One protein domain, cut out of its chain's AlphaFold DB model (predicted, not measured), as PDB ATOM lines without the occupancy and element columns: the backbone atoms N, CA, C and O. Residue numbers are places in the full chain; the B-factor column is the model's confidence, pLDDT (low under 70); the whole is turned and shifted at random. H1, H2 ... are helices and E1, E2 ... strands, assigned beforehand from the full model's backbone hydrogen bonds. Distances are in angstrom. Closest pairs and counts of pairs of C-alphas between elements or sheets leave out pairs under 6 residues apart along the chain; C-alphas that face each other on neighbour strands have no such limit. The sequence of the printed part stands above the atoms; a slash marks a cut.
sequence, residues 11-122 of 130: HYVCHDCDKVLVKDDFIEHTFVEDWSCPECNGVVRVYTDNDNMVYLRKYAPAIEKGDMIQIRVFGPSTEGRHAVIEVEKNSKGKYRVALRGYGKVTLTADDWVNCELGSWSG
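What this domain is: This is residues 11 to 122 of the 130 residues of an uncharacterized protein of Bacillus cereus BAG4X12-1 (UniProt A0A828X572). Two lobes of strands sit next to each other: a strongly twisted sheet of five strands, E2, E1, E3, E4 and E9, and a sheet of four strands, E5 to E8, curled like part of a barrel. The lobes meet where edge strand E9 of the first comes up to edge strand E5 of the second, and the sheets are only partly face to face; the one short helix H1 and a long unnamed stretch, residues 27 to 43, belong to the first lobe. The printed part has 112 residues with one named helix and nine named strands, in the order E1, E2, H1, E3, E4, E5, E6, E7, E8, E9; both sheets are antiparallel, ordered E2, E1, E3, E4, E9 and E5, E6, E7, E8. The class is mostly strand, though under half of the printed residues, 55 of 112, are in named elements. The whole is compact, with a radius of gyration of the C-alphas of 14.6 A and spans of 37 by 35 by 23 A.

Where its parts are: E1, residues 11 to 14, begins at C-alpha 11 at (21.259, 2.830, 34.081) and is 10.1 A long. E2 is residues 19 to 21 and H1 residues 23 to 26. E3 is residues 44 to 48, 12.9 A, and E4 is residues 53 to 59, 18.8 A. E5 is residues 68 to 71, 9.6 A. E6, residues 80 to 89, is the longest strand by residues, 24.3 A from C-alpha 80 at (38.718, 10.358, 25.700) to C-alpha 89; it bends by 67 degrees at residue 85. E7 is residues 95 to 99, 12.5 A, and E8 residues 103 to 107, 13.2 A. E9, residues 112 to 119, is 20.2 A long and ends at C-alpha 119 at (24.975, 8.162, 22.374).

How they stand to each other: In the five-stranded sheet E1 and E2 form a hairpin, with N 21 and O 12 2.8 A apart. E1 and E3 are antiparallel at 157 degrees, with N 13 and O 45 3.0 A apart. E2, H1 and E3 form a split strand-helix-strand unit, two strands running the same way with E1 between them, and its crossover is right-handed. H1 is not on either sheet; its closest C-alpha to E1 is that of Lys 23, 7.5 A from that of Tyr 12. H1 is too short for an O i to N i+4 pair; its one O i to N i+3 pair is within hydrogen-bond range. E3 and E4 form a hairpin, with N 46 and O 55 2.9 A apart. E4 and E9 are antiparallel at 153 degrees, with N 56 and O 115 2.8 A apart. E5 to E8 form a meander, each strand the antiparallel neighbour of the one before. E6 has staggered pairing: its residues 80 to 83 pair with E5, N 71 and O 80 being 2.8 A apart, and its residues 84 to 89 with E7, N 88 and O 96 being 2.9 A apart. E7 and E8 form a hairpin, with N 97 and O 105 2.9 A apart. The two sheets form a sandwich, two sheets face to face, with 35 pairs of C-alphas within 10 A and best planes 20 degrees apart. The closest C-alphas of E5 and E9 are those of Ile 69 and Cys 115, 4.6 A apart. E4 and E5 are near each other, while E1 and E8, for instance, are apart.

The domain as a whole: The C-alphas farthest apart are those of Ser 91 and Ser 121, 43.3 A. The printed part has no cut. The link from H1 to E3, 17 residues, is long; the links E4 to E5 and E8 to E9 lead from one sheet to the other. The mean pLDDT of the printed part is 84.4, and it is under 70 at residues 27 to 34 and 73 to 78.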
ATOM      1  N   HIS A  11      22.453   3.642  34.285       88.94
ATOM      2  CA  HIS A  11      21.259   2.830  34.081       88.94
ATOM      3  C   HIS A  11      21.640   1.579  33.298       88.94
ATOM      4  O   HIS A  11      22.167   1.657  32.187       88.94
ATOM      5  N   TYR A  12      21.380   0.416  33.885       89.31
ATOM      6  CA  TYR A  12      21.705  -0.876  33.297       89.31
ATOM      7  C   TYR A  12      20.452  -1.454  32.659       89.31
ATOM      8  O   TYR A  12      19.438  -1.632  33.332       89.31
ATOM      9  N   VAL A  13      20.504  -1.752  31.365       89.50
ATOM     10  CA  VAL A  13      19.343  -2.286  30.646       89.50
ATOM     11  C   VAL A  13      19.754  -3.507  29.846       89.50
ATOM     12  O   VAL A  13      20.668  -3.442  29.018       89.50
ATOM     13  N   CYS A  14      19.056  -4.615  30.076       89.25
ATOM     14  CA  CYS A  14      19.096  -5.762  29.185       89.25
ATOM     15  C   CYS A  14      18.021  -5.598  28.112       89.25
ATOM     16  O   CYS A  14      16.843  -5.491  28.433       89.25
ATOM     17  N   HIS A  15      18.427  -5.601  26.843       85.44
ATOM     18  CA  HIS A  15      17.510  -5.452  25.702       85.44
ATOM     19  C   HIS A  15      16.915  -6.782  25.228       85.44
ATOM     20  O   HIS A  15      16.056  -6.784  24.358       85.44
ATOM     21  N   ASP A  16      17.367  -7.909  25.783       87.69
ATOM     22  CA  ASP A  16      16.857  -9.235  25.411       87.69
ATOM     23  C   ASP A  16      15.624  -9.623  26.243       87.69
ATOM     24  O   ASP A  16      14.749 -10.340  25.760       87.69
ATOM     25  N   CYS A  17      15.537  -9.143  27.490       87.69
ATOM     26  CA  CYS A  17      14.381  -9.336  28.373       87.69
ATOM     27  C   CYS A  17      13.728  -8.024  28.839       87.69
ATOM     28  O   CYS A  17      12.903  -8.052  29.749       87.69
ATOM     29  N   ASP A  18      14.120  -6.889  28.249       84.88
ATOM     30  CA  ASP A  18      13.637  -5.532  28.560       84.88
ATOM     31  C   ASP A  18      13.697  -5.158  30.052       84.88
ATOM     32  O   ASP A  18      12.931  -4.333  30.557       84.88
ATOM     33  N   LYS A  19      14.639  -5.759  30.787       85.38
ATOM     34  CA  LYS A  19      14.783  -5.539  32.223       85.38
ATOM     35  C   LYS A  19      15.741  -4.391  32.513       85.38
ATOM     36  O   LYS A  19      16.884  -4.373  32.048       85.38
ATOM     37  N   VAL A  20      15.286  -3.478  33.366       86.31
ATOM     38  CA  VAL A  20      16.141  -2.491  34.030       86.31
ATOM     39  C   VAL A  20      16.768  -3.144  35.257       86.31
ATOM     40  O   VAL A  20      16.059  -3.670  36.117       86.31
ATOM     41  N   LEU A  21      18.094  -3.122  35.308       85.56
ATOM     42  CA  LEU A  21      18.918  -3.724  36.348       85.56
ATOM     43  C   LEU A  21      19.537  -2.629  37.223       85.56
ATOM     44  O   LEU A  21      19.699  -1.478  36.804       85.56
ATOM     45  N   VAL A  22      19.913  -3.001  38.438       84.19
ATOM     46  CA  VAL A  22      20.736  -2.192  39.337       84.19
ATOM     47  C   VAL A  22      22.125  -2.804  39.460       84.19
ATOM     48  O   VAL A  22      22.332  -3.980  39.181       84.19
ATOM     49  N   LYS A  23      23.101  -2.009  39.901       78.81
ATOM     50  CA  LYS A  23      24.485  -2.476  40.064       78.81
ATOM     51  C   LYS A  23      24.588  -3.725  40.953       78.81
ATOM     52  O   LYS A  23      25.378  -4.620  40.660       78.81
ATOM     53  N   ASP A  24      23.766  -3.800  41.996       78.50
ATOM     54  CA  ASP A  24      23.753  -4.920  42.939       78.50
ATOM     55  C   ASP A  24      23.305  -6.241  42.288       78.50
ATOM     56  O   ASP A  24      23.782  -7.302  42.696       78.50
ATOM     57  N   ASP A  25      22.519  -6.187  41.201       76.56
ATOM     58  CA  ASP A  25      22.119  -7.372  40.424       76.56
ATOM     59  C   ASP A  25      23.327  -8.079  39.781       76.56
ATOM     60  O   ASP A  25      23.231  -9.240  39.394       76.56
ATOM     61  N   PHE A  26      24.480  -7.412  39.664       73.75
ATOM     62  CA  PHE A  26      25.720  -8.003  39.145       73.75
ATOM     63  C   PHE A  26      26.657  -8.502  40.257       73.75
ATOM     64  O   PHE A  26      27.590  -9.246  39.976       73.75
ATOM     65  N   ILE A  27      26.440  -8.090  41.512       65.12
ATOM     66  CA  ILE A  27      27.333  -8.388  42.646       65.12
ATOM     67  C   ILE A  27      26.899  -9.671  43.371       65.12
ATOM     68  O   ILE A  27      27.752 -10.438  43.822       65.12
ATOM     69  N   GLU A  28      25.592  -9.934  43.476       53.19
ATOM     70  CA  GLU A  28      25.078 -11.131  44.163       53.19
ATOM     71  C   GLU A  28      25.331 -12.435  43.387       53.19
ATOM     72  O   GLU A  28      25.480 -13.506  43.988       53.19
ATOM     73  N   HIS A  29      25.458 -12.366  42.061       50.88
ATOM     74  CA  HIS A  29      25.754 -13.528  41.229       50.88
ATOM     75  C   HIS A  29      27.269 -13.737  41.138       50.88
ATOM     76  O   HIS A  29      27.990 -13.067  40.412       50.88
ATOM     77  N   THR A  30      27.762 -14.688  41.927       43.56
ATOM     78  CA  THR A  30      29.165 -14.877  42.330       43.56
ATOM     79  C   THR A  30      30.150 -15.289  41.226       43.56
ATOM     80  O   THR A  30      31.227 -15.771  41.548       43.56
ATOM     81  N   PHE A  31      29.818 -15.137  39.948       42.12
ATOM     82  CA  PHE A  31      30.700 -15.393  38.808       42.12
ATOM     83  C   PHE A  31      30.130 -14.651  37.606       42.12
ATOM     84  O   PHE A  31      29.304 -15.196  36.878       42.12
ATOM     85  N   VAL A  32      30.546 -13.407  37.393       49.56
ATOM     86  CA  VAL A  32      30.225 -12.709  36.150       49.56
ATOM     87  C   VAL A  32      31.543 -12.476  35.428       49.56
ATOM     88  O   VAL A  32      32.205 -11.462  35.608       49.56
ATOM     89  N   GLU A  33      31.969 -13.483  34.661       53.72
ATOM     90  CA  GLU A  33      33.085 -13.339  33.713       53.72
ATOM     91  C   GLU A  33      32.731 -12.359  32.576       53.72
ATOM     92  O   GLU A  33      33.627 -11.912  31.869       53.72
ATOM     93  N   ASP A  34      31.452 -11.974  32.447       62.59
ATOM     94  CA  ASP A  34      30.923 -11.052  31.441       62.59
ATOM     95  C   ASP A  34      29.782 -10.204  32.013       62.59
ATOM     96  O   ASP A  34      28.867 -10.760  32.605       62.59
ATOM     97  N   TRP A  35      29.774  -8.880  31.811       76.12
ATOM     98  CA  TRP A  35      28.680  -7.980  32.227       76.12
ATOM     99  C   TRP A  35      27.359  -8.309  31.496       76.12
ATOM    100  O   TRP A  35      26.980  -7.668  30.514       76.12
ATOM    101  N   SER A  36      26.666  -9.328  31.995       83.50
ATOM    102  CA  SER A  36      25.521  -9.990  31.363       83.50
ATOM    103  C   SER A  36      24.306  -9.931  32.278       83.50
ATOM    104  O   SER A  36      24.432  -9.825  33.497       83.50
ATOM    105  N   CYS A  37      23.109 -10.014  31.704       85.81
ATOM    106  CA  CYS A  37      21.881 -10.033  32.485       85.81
ATOM    107  C   CYS A  37      21.791 -11.333  33.302       85.81
ATOM    108  O   CYS A  37      21.840 -12.407  32.705       85.81
ATOM    109  N   PRO A  38      21.577 -11.283  34.627       84.25
ATOM    110  CA  PRO A  38      21.518 -12.494  35.448       84.25
ATOM    111  C   PRO A  38      20.301 -13.388  35.158       84.25
ATOM    112  O   PRO A  38      20.304 -14.565  35.507       84.25
ATOM    113  N   GLU A  39      19.257 -12.858  34.512       84.94
ATOM    114  CA  GLU A  39      18.037 -13.621  34.223       84.94
ATOM    115  C   GLU A  39      18.083 -14.368  32.890       84.94
ATOM    116  O   GLU A  39      17.630 -15.508  32.805       84.94
ATOM    117  N   CYS A  40      18.596 -13.726  31.838       86.06
ATOM    118  CA  CYS A  40      18.576 -14.270  30.476       86.06
ATOM    119  C   CYS A  40      19.967 -14.438  29.855       86.06
ATOM    120  O   CYS A  40      20.074 -14.928  28.733       86.06
ATOM    121  N   ASN A  41      21.025 -14.033  30.566       85.38
ATOM    122  CA  ASN A  41      22.405 -13.973  30.080       85.38
ATOM    123  C   ASN A  41      22.602 -13.068  28.846       85.38
ATOM    124  O   ASN A  41      23.598 -13.180  28.134       85.38
ATOM    125  N   GLY A  42      21.639 -12.180  28.588       85.06
ATOM    126  CA  GLY A  42      21.673 -11.214  27.500       85.06
ATOM    127  C   GLY A  42      22.649 -10.069  27.746       85.06
ATOM    128  O   GLY A  42      23.071  -9.811  28.877       85.06
ATOM    129  N   VAL A  43      22.984  -9.341  26.683       86.56
ATOM    130  CA  VAL A  43      23.930  -8.218  26.762       86.56
ATOM    131  C   VAL A  43      23.302  -7.054  27.525       86.56
ATOM    132  O   VAL A  43      22.203  -6.594  27.200       86.56
ATOM    133  N   VAL A  44      24.028  -6.535  28.515       89.44
ATOM    134  CA  VAL A  44      23.625  -5.334  29.252       89.44
ATOM    135  C   VAL A  44      24.294  -4.108  28.652       89.44
ATOM    136  O   VAL A  44      25.513  -4.043  28.494       89.44
ATOM    137  N   ARG A  45      23.474  -3.106  28.345       91.62
ATOM    138  CA  ARG A  45      23.931  -1.771  27.962       91.62
ATOM    139  C   ARG A  45      23.912  -0.868  29.188       91.62
ATOM    140  O   ARG A  45      22.952  -0.890  29.957       91.62
ATOM    141  N   VAL A  46      24.968  -0.080  29.343       91.25
ATOM    142  CA  VAL A  46      25.127   0.891  30.429       91.25
ATOM    143  C   VAL A  46      24.910   2.282  29.856       91.25
ATOM    144  O   VAL A  46      25.698   2.746  29.036       91.25
ATOM    145  N   TYR A  47      23.829   2.928  30.264       90.81
ATOM    146  CA  TYR A  47      23.478   4.288  29.871       90.81
ATOM    147  C   TYR A  47      23.954   5.252  30.949       90.81
ATOM    148  O   TYR A  47      23.692   5.030  32.130       90.81
ATOM    149  N   THR A  48      24.663   6.301  30.552       88.94
ATOM    150  CA  THR A  48      25.288   7.255  31.473       88.94
ATOM    151  C   THR A  48      24.717   8.649  31.275       88.94
ATOM    152  O   THR A  48      24.723   9.168  30.157       88.94
ATOM    153  N   ASP A  49      24.277   9.290  32.360       84.94
ATOM    154  CA  ASP A  49      23.759  10.672  32.306       84.94
ATOM    155  C   ASP A  49      24.905  11.702  32.289       84.94
ATOM    156  O   ASP A  49      24.753  12.839  31.846       84.94
ATOM    157  N   ASN A  50      26.092  11.308  32.763       83.00
ATOM    158  CA  ASN A  50      27.260  12.187  32.870       83.00
ATOM    159  C   ASN A  50      27.773  12.688  31.509       83.00
ATOM    160  O   ASN A  50      28.319  13.787  31.420       83.00
ATOM    161  N   ASP A  51      27.667  11.862  30.470       84.88
ATOM    162  CA  ASP A  51      28.114  12.168  29.107       84.88
ATOM    163  C   ASP A  51      27.097  11.785  28.024       84.88
ATOM    164  O   ASP A  51      27.391  11.956  26.841       84.88
ATOM    165  N   ASN A  52      25.896  11.339  28.411       87.75
ATOM    166  CA  ASN A  52      24.831  10.891  27.510       87.75
ATOM    167  C   ASN A  52      25.304   9.806  26.530       87.75
ATOM    168  O   ASN A  52      24.950   9.800  25.344       87.75
ATOM    169  N   MET A  53      26.106   8.864  27.031       90.56
ATOM    170  CA  MET A  53      26.663   7.760  26.255       90.56
ATOM    171  C   MET A  53      26.042   6.417  26.632       90.56
ATOM    172  O   MET A  53      25.452   6.232  27.694       90.56
ATOM    173  N   VAL A  54      26.163   5.475  25.705       91.44
ATOM    174  CA  VAL A  54      25.798   4.076  25.884       91.44
ATOM    175  C   VAL A  54      27.065   3.252  25.762       91.44
ATOM    176  O   VAL A  54      27.767   3.313  24.745       91.44
ATOM    177  N   TYR A  55      27.339   2.463  26.788       92.44
ATOM    178  CA  TYR A  55      28.512   1.616  26.881       92.44
ATOM    179  C   TYR A  55      28.141   0.139  26.929       92.44
ATOM    180  O   TYR A  55      27.101  -0.260  27.453       92.44
ATOM    181  N   LEU A  56      29.049  -0.679  26.409       91.56
ATOM    182  CA  LEU A  56      29.157  -2.094  26.714       91.56
ATOM    183  C   LEU A  56      30.350  -2.279  27.640       91.56
ATOM    184  O   LEU A  56      31.473  -1.915  27.285       91.56
ATOM    185  N   ARG A  57      30.120  -2.852  28.819       90.38
ATOM    186  CA  ARG A  57      31.224  -3.245  29.690       90.38
ATOM    187  C   ARG A  57      31.781  -4.577  29.235       90.38
ATOM    188  O   ARG A  57      31.045  -5.548  29.094       90.38
ATOM    189  N   LYS A  58      33.088  -4.611  29.009       89.38
ATOM    190  CA  LYS A  58      33.802  -5.816  28.590       89.38
ATOM    191  C   LYS A  58      34.938  -6.091  29.554       89.38
ATOM    192  O   LYS A  58      35.723  -5.188  29.842       89.38
ATOM    193  N   TYR A  59      35.048  -7.331  30.018       89.19
ATOM    194  CA  TYR A  59      36.266  -7.788  30.677       89.19
ATOM    195  C   TYR A  59      37.400  -7.908  29.664       89.19
ATOM    196  O   TYR A  59      37.170  -8.067  28.463       89.19
ATOM    197  N   ALA A  60      38.640  -7.854  30.142       90.25
ATOM    198  CA  ALA A  60      39.823  -7.909  29.293       90.25
ATOM    199  C   ALA A  60      39.850  -9.071  28.276       90.25
ATOM    200  O   ALA A  60      40.308  -8.834  27.156       90.25
ATOM    201  N   PRO A  61      39.363 -10.293  28.591       90.19
ATOM    202  CA  PRO A  61      39.281 -11.384  27.620       90.19
ATOM    203  C   PRO A  61      38.332 -11.121  26.442       90.19
ATOM    204  O   PRO A  61      38.565 -11.669  25.369       90.19
ATOM    205  N   ALA A  62      37.298 -10.298  26.636       90.56
ATOM    206  CA  ALA A  62      36.270  -9.989  25.641       90.56
ATOM    207  C   ALA A  62      36.589  -8.738  24.799       90.56
ATOM    208  O   ALA A  62      35.818  -8.381  23.906       90.56
ATOM    209  N   ILE A  63      37.696  -8.041  25.082       92.56
ATOM    210  CA  ILE A  63      38.119  -6.866  24.313       92.56
ATOM    211  C   ILE A  63      38.625  -7.307  22.942       92.56
ATOM    212  O   ILE A  63      39.529  -8.139  22.827       92.56
ATOM    213  N   GLU A  64      38.110  -6.665  21.900       94.75
ATOM    214  CA  GLU A  64      38.445  -6.973  20.516       94.75
ATOM    215  C   GLU A  64      39.039  -5.769  19.786       94.75
ATOM    216  O   GLU A  64      38.852  -4.601  20.135       94.75
ATOM    217  N   LYS A  65      39.780  -6.054  18.712       96.12
ATOM    218  CA  LYS A  65      40.259  -5.012  17.804       96.12
ATOM    219  C   LYS A  65      39.070  -4.279  17.183       96.12
ATOM    220  O   LYS A  65      38.208  -4.902  16.577       96.12
ATOM    221  N   GLY A  66      39.102  -2.951  17.240       94.75
ATOM    222  CA  GLY A  66      38.027  -2.085  16.758       94.75
ATOM    223  C   GLY A  66      37.110  -1.566  17.863       94.75
ATOM    224  O   GLY A  66      36.452  -0.556  17.628       94.75
ATOM    225  N   ASP A  67      37.129  -2.168  19.058       95.19
ATOM    226  CA  ASP A  67      36.416  -1.624  20.216       95.19
ATOM    227  C   ASP A  67      36.873  -0.192  20.513       95.19
ATOM    228  O   ASP A  67      38.052   0.149  20.377       95.19
ATOM    229  N   MET A  68      35.939   0.661  20.929       94.81
ATOM    230  CA  MET A  68      36.216   2.053  21.264       94.81
ATOM    231  C   MET A  68      36.200   2.228  22.778       94.81
ATOM    232  O   MET A  68      35.140   2.359  23.379       94.81
ATOM    233  N   ILE A  69      37.371   2.212  23.412       93.19
ATOM    234  CA  ILE A  69      37.469   2.261  24.874       93.19
ATOM    235  C   ILE A  69      37.443   3.710  25.353       93.19
ATOM    236  O   ILE A  69      38.242   4.538  24.904       93.19
ATOM    237  N   GLN A  70      36.550   4.001  26.297       90.19
ATOM    238  CA  GLN A  70      36.529   5.266  27.020       90.19
ATOM    239  C   GLN A  70      37.562   5.229  28.149       90.19
ATOM    240  O   GLN A  70      37.495   4.386  29.041       90.19
ATOM    241  N   ILE A  71      38.498   6.177  28.140       86.75
ATOM    242  CA  ILE A  71      39.472   6.372  29.211       86.75
ATOM    243  C   ILE A  71      39.183   7.702  29.902       86.75
ATOM    244  O   ILE A  71      39.199   8.756  29.269       86.75
ATOM    245  N   ARG A  72      38.979   7.661  31.221       75.00
ATOM    246  CA  ARG A  72      38.910   8.849  32.082       75.00
ATOM    247  C   ARG A  72      40.076   8.827  33.067       75.00
ATOM    248  O   ARG A  72      39.977   8.260  34.150       75.00
ATOM    249  N   VAL A  73      41.216   9.397  32.674       66.12
ATOM    250  CA  VAL A  73      42.332   9.675  33.600       66.12
ATOM    251  C   VAL A  73      42.256  11.140  34.028       66.12
ATOM    252  O   VAL A  73      41.818  11.973  33.242       66.12
ATOM    253  N   PHE A  74      42.741  11.474  35.230       54.19
ATOM    254  CA  PHE A  74      42.894  12.849  35.738       54.19
ATOM    255  C   PHE A  74      43.971  13.654  34.969       54.19
ATOM    256  O   PHE A  74      44.943  14.135  35.550       54.19
ATOM    257  N   GLY A  75      43.841  13.762  33.645       54.38
ATOM    258  CA  GLY A  75      44.782  14.438  32.760       54.38
ATOM    259  C   GLY A  75      44.141  14.771  31.403       54.38
ATOM    260  O   GLY A  75      43.800  13.849  30.661       54.38
ATOM    261  N   PRO A  76      44.019  16.060  31.030       55.31
ATOM    262  CA  PRO A  76      43.235  16.508  29.869       55.31
ATOM    263  C   PRO A  76      43.793  16.078  28.502       55.31
ATOM    264  O   PRO A  76      43.108  16.202  27.495       55.31
ATOM    265  N   SER A  77      45.035  15.590  28.432       59.50
ATOM    266  CA  SER A  77      45.682  15.178  27.177       59.50
ATOM    267  C   SER A  77      45.454  13.711  26.802       59.50
ATOM    268  O   SER A  77      45.820  13.305  25.701       59.50
ATOM    269  N   THR A  78      44.897  12.911  27.711       66.94
ATOM    270  CA  THR A  78      44.759  11.453  27.549       66.94
ATOM    271  C   THR A  78      43.375  10.932  27.933       66.94
ATOM    272  O   THR A  78      43.152   9.724  27.927       66.94
ATOM    273  N   GLU A  79      42.469  11.829  28.321       77.25
ATOM    274  CA  GLU A  79      41.050  11.524  28.471       77.25
ATOM    275  C   GLU A  79      40.398  11.448  27.089       77.25
ATOM    276  O   GLU A  79      40.678  12.264  26.206       77.25
ATOM    277  N   GLY A  80      39.512  10.476  26.909       84.81
ATOM    278  CA  GLY A  80      38.718  10.358  25.700       84.81
ATOM    279  C   GLY A  80      38.573   8.932  25.205       84.81
ATOM    280  O   GLY A  80      38.735   7.956  25.937       84.81
ATOM    281  N   ARG A  81      38.207   8.842  23.930       88.88
ATOM    282  CA  ARG A  81      37.832   7.607  23.251       88.88
ATOM    283  C   ARG A  81      38.988   7.120  22.401       88.88
ATOM    284  O   ARG A  81      39.494   7.856  21.550       88.88
ATOM    285  N   HIS A  82      39.393   5.879  22.624       92.25
ATOM    286  CA  HIS A  82      40.542   5.298  21.954       92.25
ATOM    287  C   HIS A  82      40.196   3.947  21.342       92.25
ATOM    288  O   HIS A  82      39.866   2.990  22.037       92.25
ATOM    289  N   ALA A  83      40.335   3.862  20.020       94.69
ATOM    290  CA  ALA A  83      40.106   2.623  19.292       94.69
ATOM    291  C   ALA A  83      41.194   1.590  19.609       94.69
ATOM    292  O   ALA A  83      42.393   1.897  19.539       94.69
ATOM    293  N   VAL A  84      40.781   0.355  19.872       96.50
ATOM    294  CA  VAL A  84      41.666  -0.797  20.024       96.50
ATOM    295  C   VAL A  84      42.254  -1.168  18.666       96.50
ATOM    296  O   VAL A  84      41.542  -1.484  17.712       96.50
ATOM    297  N   ILE A  85      43.579  -1.138  18.573       97.38
ATOM    298  CA  ILE A  85      44.335  -1.505  17.369       97.38
ATOM    299  C   ILE A  85      44.756  -2.977  17.420       97.38
ATOM    300  O   ILE A  85      44.806  -3.638  16.380       97.38
ATOM    301  N   GLU A  86      45.079  -3.475  18.611       96.31
ATOM    302  CA  GLU A  86      45.672  -4.795  18.827       96.31
ATOM    303  C   GLU A  86      45.418  -5.256  20.267       96.31
ATOM    304  O   GLU A  86      45.451  -4.441  21.192       96.31
ATOM    305  N   VAL A  87      45.202  -6.560  20.446       95.25
ATOM    306  CA  VAL A  87      45.089  -7.218  21.752       95.25
ATOM    307  C   VAL A  87      46.022  -8.425  21.760       95.25
ATOM    308  O   VAL A  87      45.923  -9.296  20.900       95.25
ATOM    309  N   GLU A  88      46.930  -8.486  22.729       95.00
ATOM    310  CA  GLU A  88      47.863  -9.601  22.909       95.00
ATOM    311  C   GLU A  88      47.710 -10.200  24.308       95.00
ATOM    312  O   GLU A  88      47.856  -9.500  25.312       95.00
ATOM    313  N   LYS A  89      47.509 -11.516  24.406       93.06
ATOM    314  CA  LYS A  89      47.580 -12.231  25.686       93.06
ATOM    315  C   LYS A  89      49.008 -12.709  25.926       93.06
ATOM    316  O   LYS A  89      49.567 -13.449  25.121       93.06
ATOM    317  N   ASN A  90      49.615 -12.295  27.035       88.19
ATOM    318  CA  ASN A  90      50.954 -12.751  27.394       88.19
ATOM    319  C   ASN A  90      50.928 -14.108  28.121       88.19
ATOM    320  O   ASN A  90      49.898 -14.554  28.625       88.19
ATOM    321  N   SER A  91      52.097 -14.744  28.239       83.62
ATOM    322  CA  SER A  91      52.265 -16.044  28.909       83.62
ATOM    323  C   SER A  91      51.930 -16.046  30.405       83.62
ATOM    324  O   SER A  91      51.806 -17.109  31.002       83.62
ATOM    325  N   LYS A  92      51.768 -14.868  31.019       85.81
ATOM    326  CA  LYS A  92      51.345 -14.693  32.415       85.81
ATOM    327  C   LYS A  92      49.840 -14.422  32.541       85.81
ATOM    328  O   LYS A  92      49.400 -13.985  33.599       85.81
ATOM    329  N   GLY A  93      49.070 -14.611  31.466       86.81
ATOM    330  CA  GLY A  93      47.619 -14.433  31.455       86.81
ATOM    331  C   GLY A  93      47.140 -12.978  31.446       86.81
ATOM    332  O   GLY A  93      45.950 -12.752  31.631       86.81
ATOM    333  N   LYS A  94      48.025 -11.996  31.226       91.75
ATOM    334  CA  LYS A  94      47.637 -10.579  31.115       91.75
ATOM    335  C   LYS A  94      47.374 -10.189  29.665       91.75
ATOM    336  O   LYS A  94      48.073 -10.658  28.764       91.75
ATOM    337  N   TYR A  95      46.449  -9.263  29.471       92.81
ATOM    338  CA  TYR A  95      46.046  -8.720  28.181       92.81
ATOM    339  C   TYR A  95      46.728  -7.373  27.950       92.81
ATOM    340  O   TYR A  95      46.603  -6.450  28.750       92.81
ATOM    341  N   ARG A  96      47.492  -7.256  26.867       93.94
ATOM    342  CA  ARG A  96      48.062  -5.995  26.393       93.94
ATOM    343  C   ARG A  96      47.172  -5.451  25.290       93.94
ATOM    344  O   ARG A  96      47.110  -6.040  24.218       93.94
ATOM    345  N   VAL A  97      46.523  -4.325  25.550       94.19
ATOM    346  CA  VAL A  97      45.597  -3.678  24.616       94.19
ATOM    347  C   VAL A  97      46.260  -2.415  24.077       94.19
ATOM    348  O   VAL A  97      46.624  -1.522  24.843       94.19
ATOM    349  N   ALA A  98      46.476  -2.346  22.767       94.62
ATOM    350  CA  ALA A  98      47.027  -1.174  22.097       94.62
ATOM    351  C   ALA A  98      45.902  -0.235  21.659       94.62
ATOM    352  O   ALA A  98      45.012  -0.632  20.913       94.62
ATOM    353  N   LEU A  99      45.977   1.019  22.088       93.44
ATOM    354  CA  LEU A  99      44.949   2.038  21.930       93.44
ATOM    355  C   LEU A  99      45.466   3.189  21.069       93.44
ATOM    356  O   LEU A  99      46.531   3.765  21.327       93.44
ATOM    357  N   ARG A 100      44.700   3.539  20.032       92.69
ATOM    358  CA  ARG A 100      45.059   4.610  19.098       92.69
ATOM    359  C   ARG A 100      45.170   5.947  19.832       92.69
ATOM    360  O   ARG A 100      44.207   6.421  20.421       92.69
ATOM    361  N   GLY A 101      46.350   6.563  19.764       87.81
ATOM    362  CA  GLY A 101      46.610   7.876  20.363       87.81
ATOM    363  C   GLY A 101      46.823   7.879  21.882       87.81
ATOM    364  O   GLY A 101      47.080   8.946  22.422       87.81
ATOM    365  N   TYR A 102      46.761   6.722  22.556       87.19
ATOM    366  CA  TYR A 102      46.999   6.607  24.005       87.19
ATOM    367  C   TYR A 102      48.241   5.766  24.336       87.19
ATOM    368  O   TYR A 102      49.028   6.126  25.207       87.19
ATOM    369  N   GLY A 103      48.460   4.661  23.615       89.12
ATOM    370  CA  GLY A 103      49.565   3.730  23.869       89.12
ATOM    371  C   GLY A 103      49.069   2.322  24.185       89.12
ATOM    372  O   GLY A 103      47.987   1.936  23.759       89.12
ATOM    373  N   LYS A 104      49.868   1.524  24.902       91.12
ATOM    374  CA  LYS A 104      49.493   0.159  25.304       91.12
ATOM    375  C   LYS A 104      49.136   0.121  26.787       91.12
ATOM    376  O   LYS A 104      49.898   0.613  27.617       91.12
ATOM    377  N   VAL A 105      48.022  -0.521  27.116       90.06
ATOM    378  CA  VAL A 105      47.576  -0.763  28.492       90.06
ATOM    379  C   VAL A 105      47.686  -2.246  28.813       90.06
ATOM    380  O   VAL A 105      47.583  -3.085  27.922       90.06
ATOM    381  N   THR A 106      47.969  -2.582  30.071       92.31
ATOM    382  CA  THR A 106      48.058  -3.977  30.523       92.31
ATOM    383  C   THR A 106      46.953  -4.244  31.531       92.31
ATOM    384  O   THR A 106      46.936  -3.608  32.579       92.31
ATOM    385  N   LEU A 107      46.093  -5.200  31.204       90.81
ATOM    386  CA  LEU A 107      44.922  -5.611  31.965       90.81
ATOM    387  C   LEU A 107      45.078  -7.066  32.433       90.81
ATOM    388  O   LEU A 107      45.744  -7.887  31.790       90.81
ATOM    389  N   THR A 108      44.495  -7.386  33.572       90.75
ATOM    390  CA  THR A 108      44.249  -8.739  34.077       90.75
ATOM    391  C   THR A 108      42.896  -9.241  33.570       90.75
ATOM    392  O   THR A 108      42.154  -8.475  32.972       90.75
ATOM    393  N   ALA A 109      42.590 -10.530  33.743       88.00
ATOM    394  CA  ALA A 109      41.311 -11.085  33.287       88.00
ATOM    395  C   ALA A 109      40.103 -10.433  33.984       88.00
ATOM    396  O   ALA A 109      39.066 -10.276  33.351       88.00
ATOM    397  N   ASP A 110      40.284 -10.002  35.233       85.31
ATOM    398  CA  ASP A 110      39.239  -9.402  36.068       85.31
ATOM    399  C   ASP A 110      39.080  -7.888  35.834       85.31
ATOM    400  O   ASP A 110      38.138  -7.270  36.332       85.31
ATOM    401  N   ASP A 111      39.998  -7.269  35.081       87.06
ATOM    402  CA  ASP A 111      39.864  -5.868  34.691       87.06
ATOM    403  C   ASP A 111      38.812  -5.734  33.586       87.06
ATOM    404  O   ASP A 111      38.753  -6.539  32.653       87.06
ATOM    405  N   TRP A 112      38.024  -4.664  33.647       88.00
ATOM    406  CA  TRP A 112      36.989  -4.354  32.667       88.00
ATOM    407  C   TRP A 112      37.115  -2.924  32.141       88.00
ATOM    408  O   TRP A 112      37.755  -2.061  32.738       88.00
ATOM    409  N   VAL A 113      36.511  -2.667  30.986       90.56
ATOM    410  CA  VAL A 113      36.519  -1.359  30.324       90.56
ATOM    411  C   VAL A 113      35.125  -1.004  29.821       90.56
ATOM    412  O   VAL A 113      34.324  -1.891  29.524       90.56
ATOM    413  N   ASN A 114      34.850   0.293  29.691       91.62
ATOM    414  CA  ASN A 114      33.669   0.780  28.985       91.62
ATOM    415  C   ASN A 114      34.000   0.919  27.493       91.62
ATOM    416  O   ASN A 114      34.824   1.756  27.113       91.62
ATOM    417  N   CYS A 115      33.350   0.115  26.655       92.75
ATOM    418  CA  CYS A 115      33.399   0.235  25.204       92.75
ATOM    419  C   CYS A 115      32.196   1.045  24.716       92.75
ATOM    420  O   CYS A 115      31.054   0.696  25.005       92.75
ATOM    421  N   GLU A 116      32.431   2.129  23.984       93.06
ATOM    422  CA  GLU A 116      31.377   2.952  23.390       93.06
ATOM    423  C   GLU A 116      30.558   2.141  22.384       93.06
ATOM    424  O   GLU A 116      31.097   1.553  21.445       93.06
ATOM    425  N   LEU A 117      29.243   2.163  22.583       91.38
ATOM    426  CA  LEU A 117      28.258   1.639  21.646       91.38
ATOM    427  C   LEU A 117      27.559   2.770  20.879       91.38
ATOM    428  O   LEU A 117      27.193   2.592  19.718       91.38
ATOM    429  N   GLY A 118      27.380   3.930  21.513       89.81
ATOM    430  CA  GLY A 118      26.766   5.106  20.904       89.81
ATOM    431  C   GLY A 118      26.387   6.169  21.931       89.81
ATOM    432  O   GLY A 118      26.828   6.123  23.075       89.81
ATOM    433  N   SER A 119      25.553   7.118  21.519       88.50
ATOM    434  CA  SER A 119      24.975   8.162  22.374       88.50
ATOM    435  C   SER A 119      23.478   7.939  22.583       88.50
ATOM    436  O   SER A 119      22.832   7.278  21.768       88.50
ATOM    437  N   TRP A 120      22.909   8.541  23.623       87.06
ATOM    438  CA  TRP A 120      21.464   8.547  23.873       87.06
ATOM    439  C   TRP A 120      20.972   9.945  24.269       87.06
ATOM    440  O   TRP A 120      21.759  10.881  24.394       87.06
ATOM    441  N   SER A 121      19.656  10.104  24.393       81.94
ATOM    442  CA  SER A 121      18.981  11.376  24.678       81.94
ATOM    443  C   SER A 121      19.191  11.882  26.113       81.94
ATOM    444  O   SER A 121      18.955  13.062  26.370       81.94
ATOM    445  N   GLY A 122      19.616  11.007  27.034       75.75
ATOM    446  CA  GLY A 122      19.627  11.276  28.476       75.75
ATOM    447  C   GLY A 122      18.235  11.196  29.120       75.75
ATOM    448  O   GLY A 122      18.077  11.533  30.292       75.75
TER     449      GLY A 122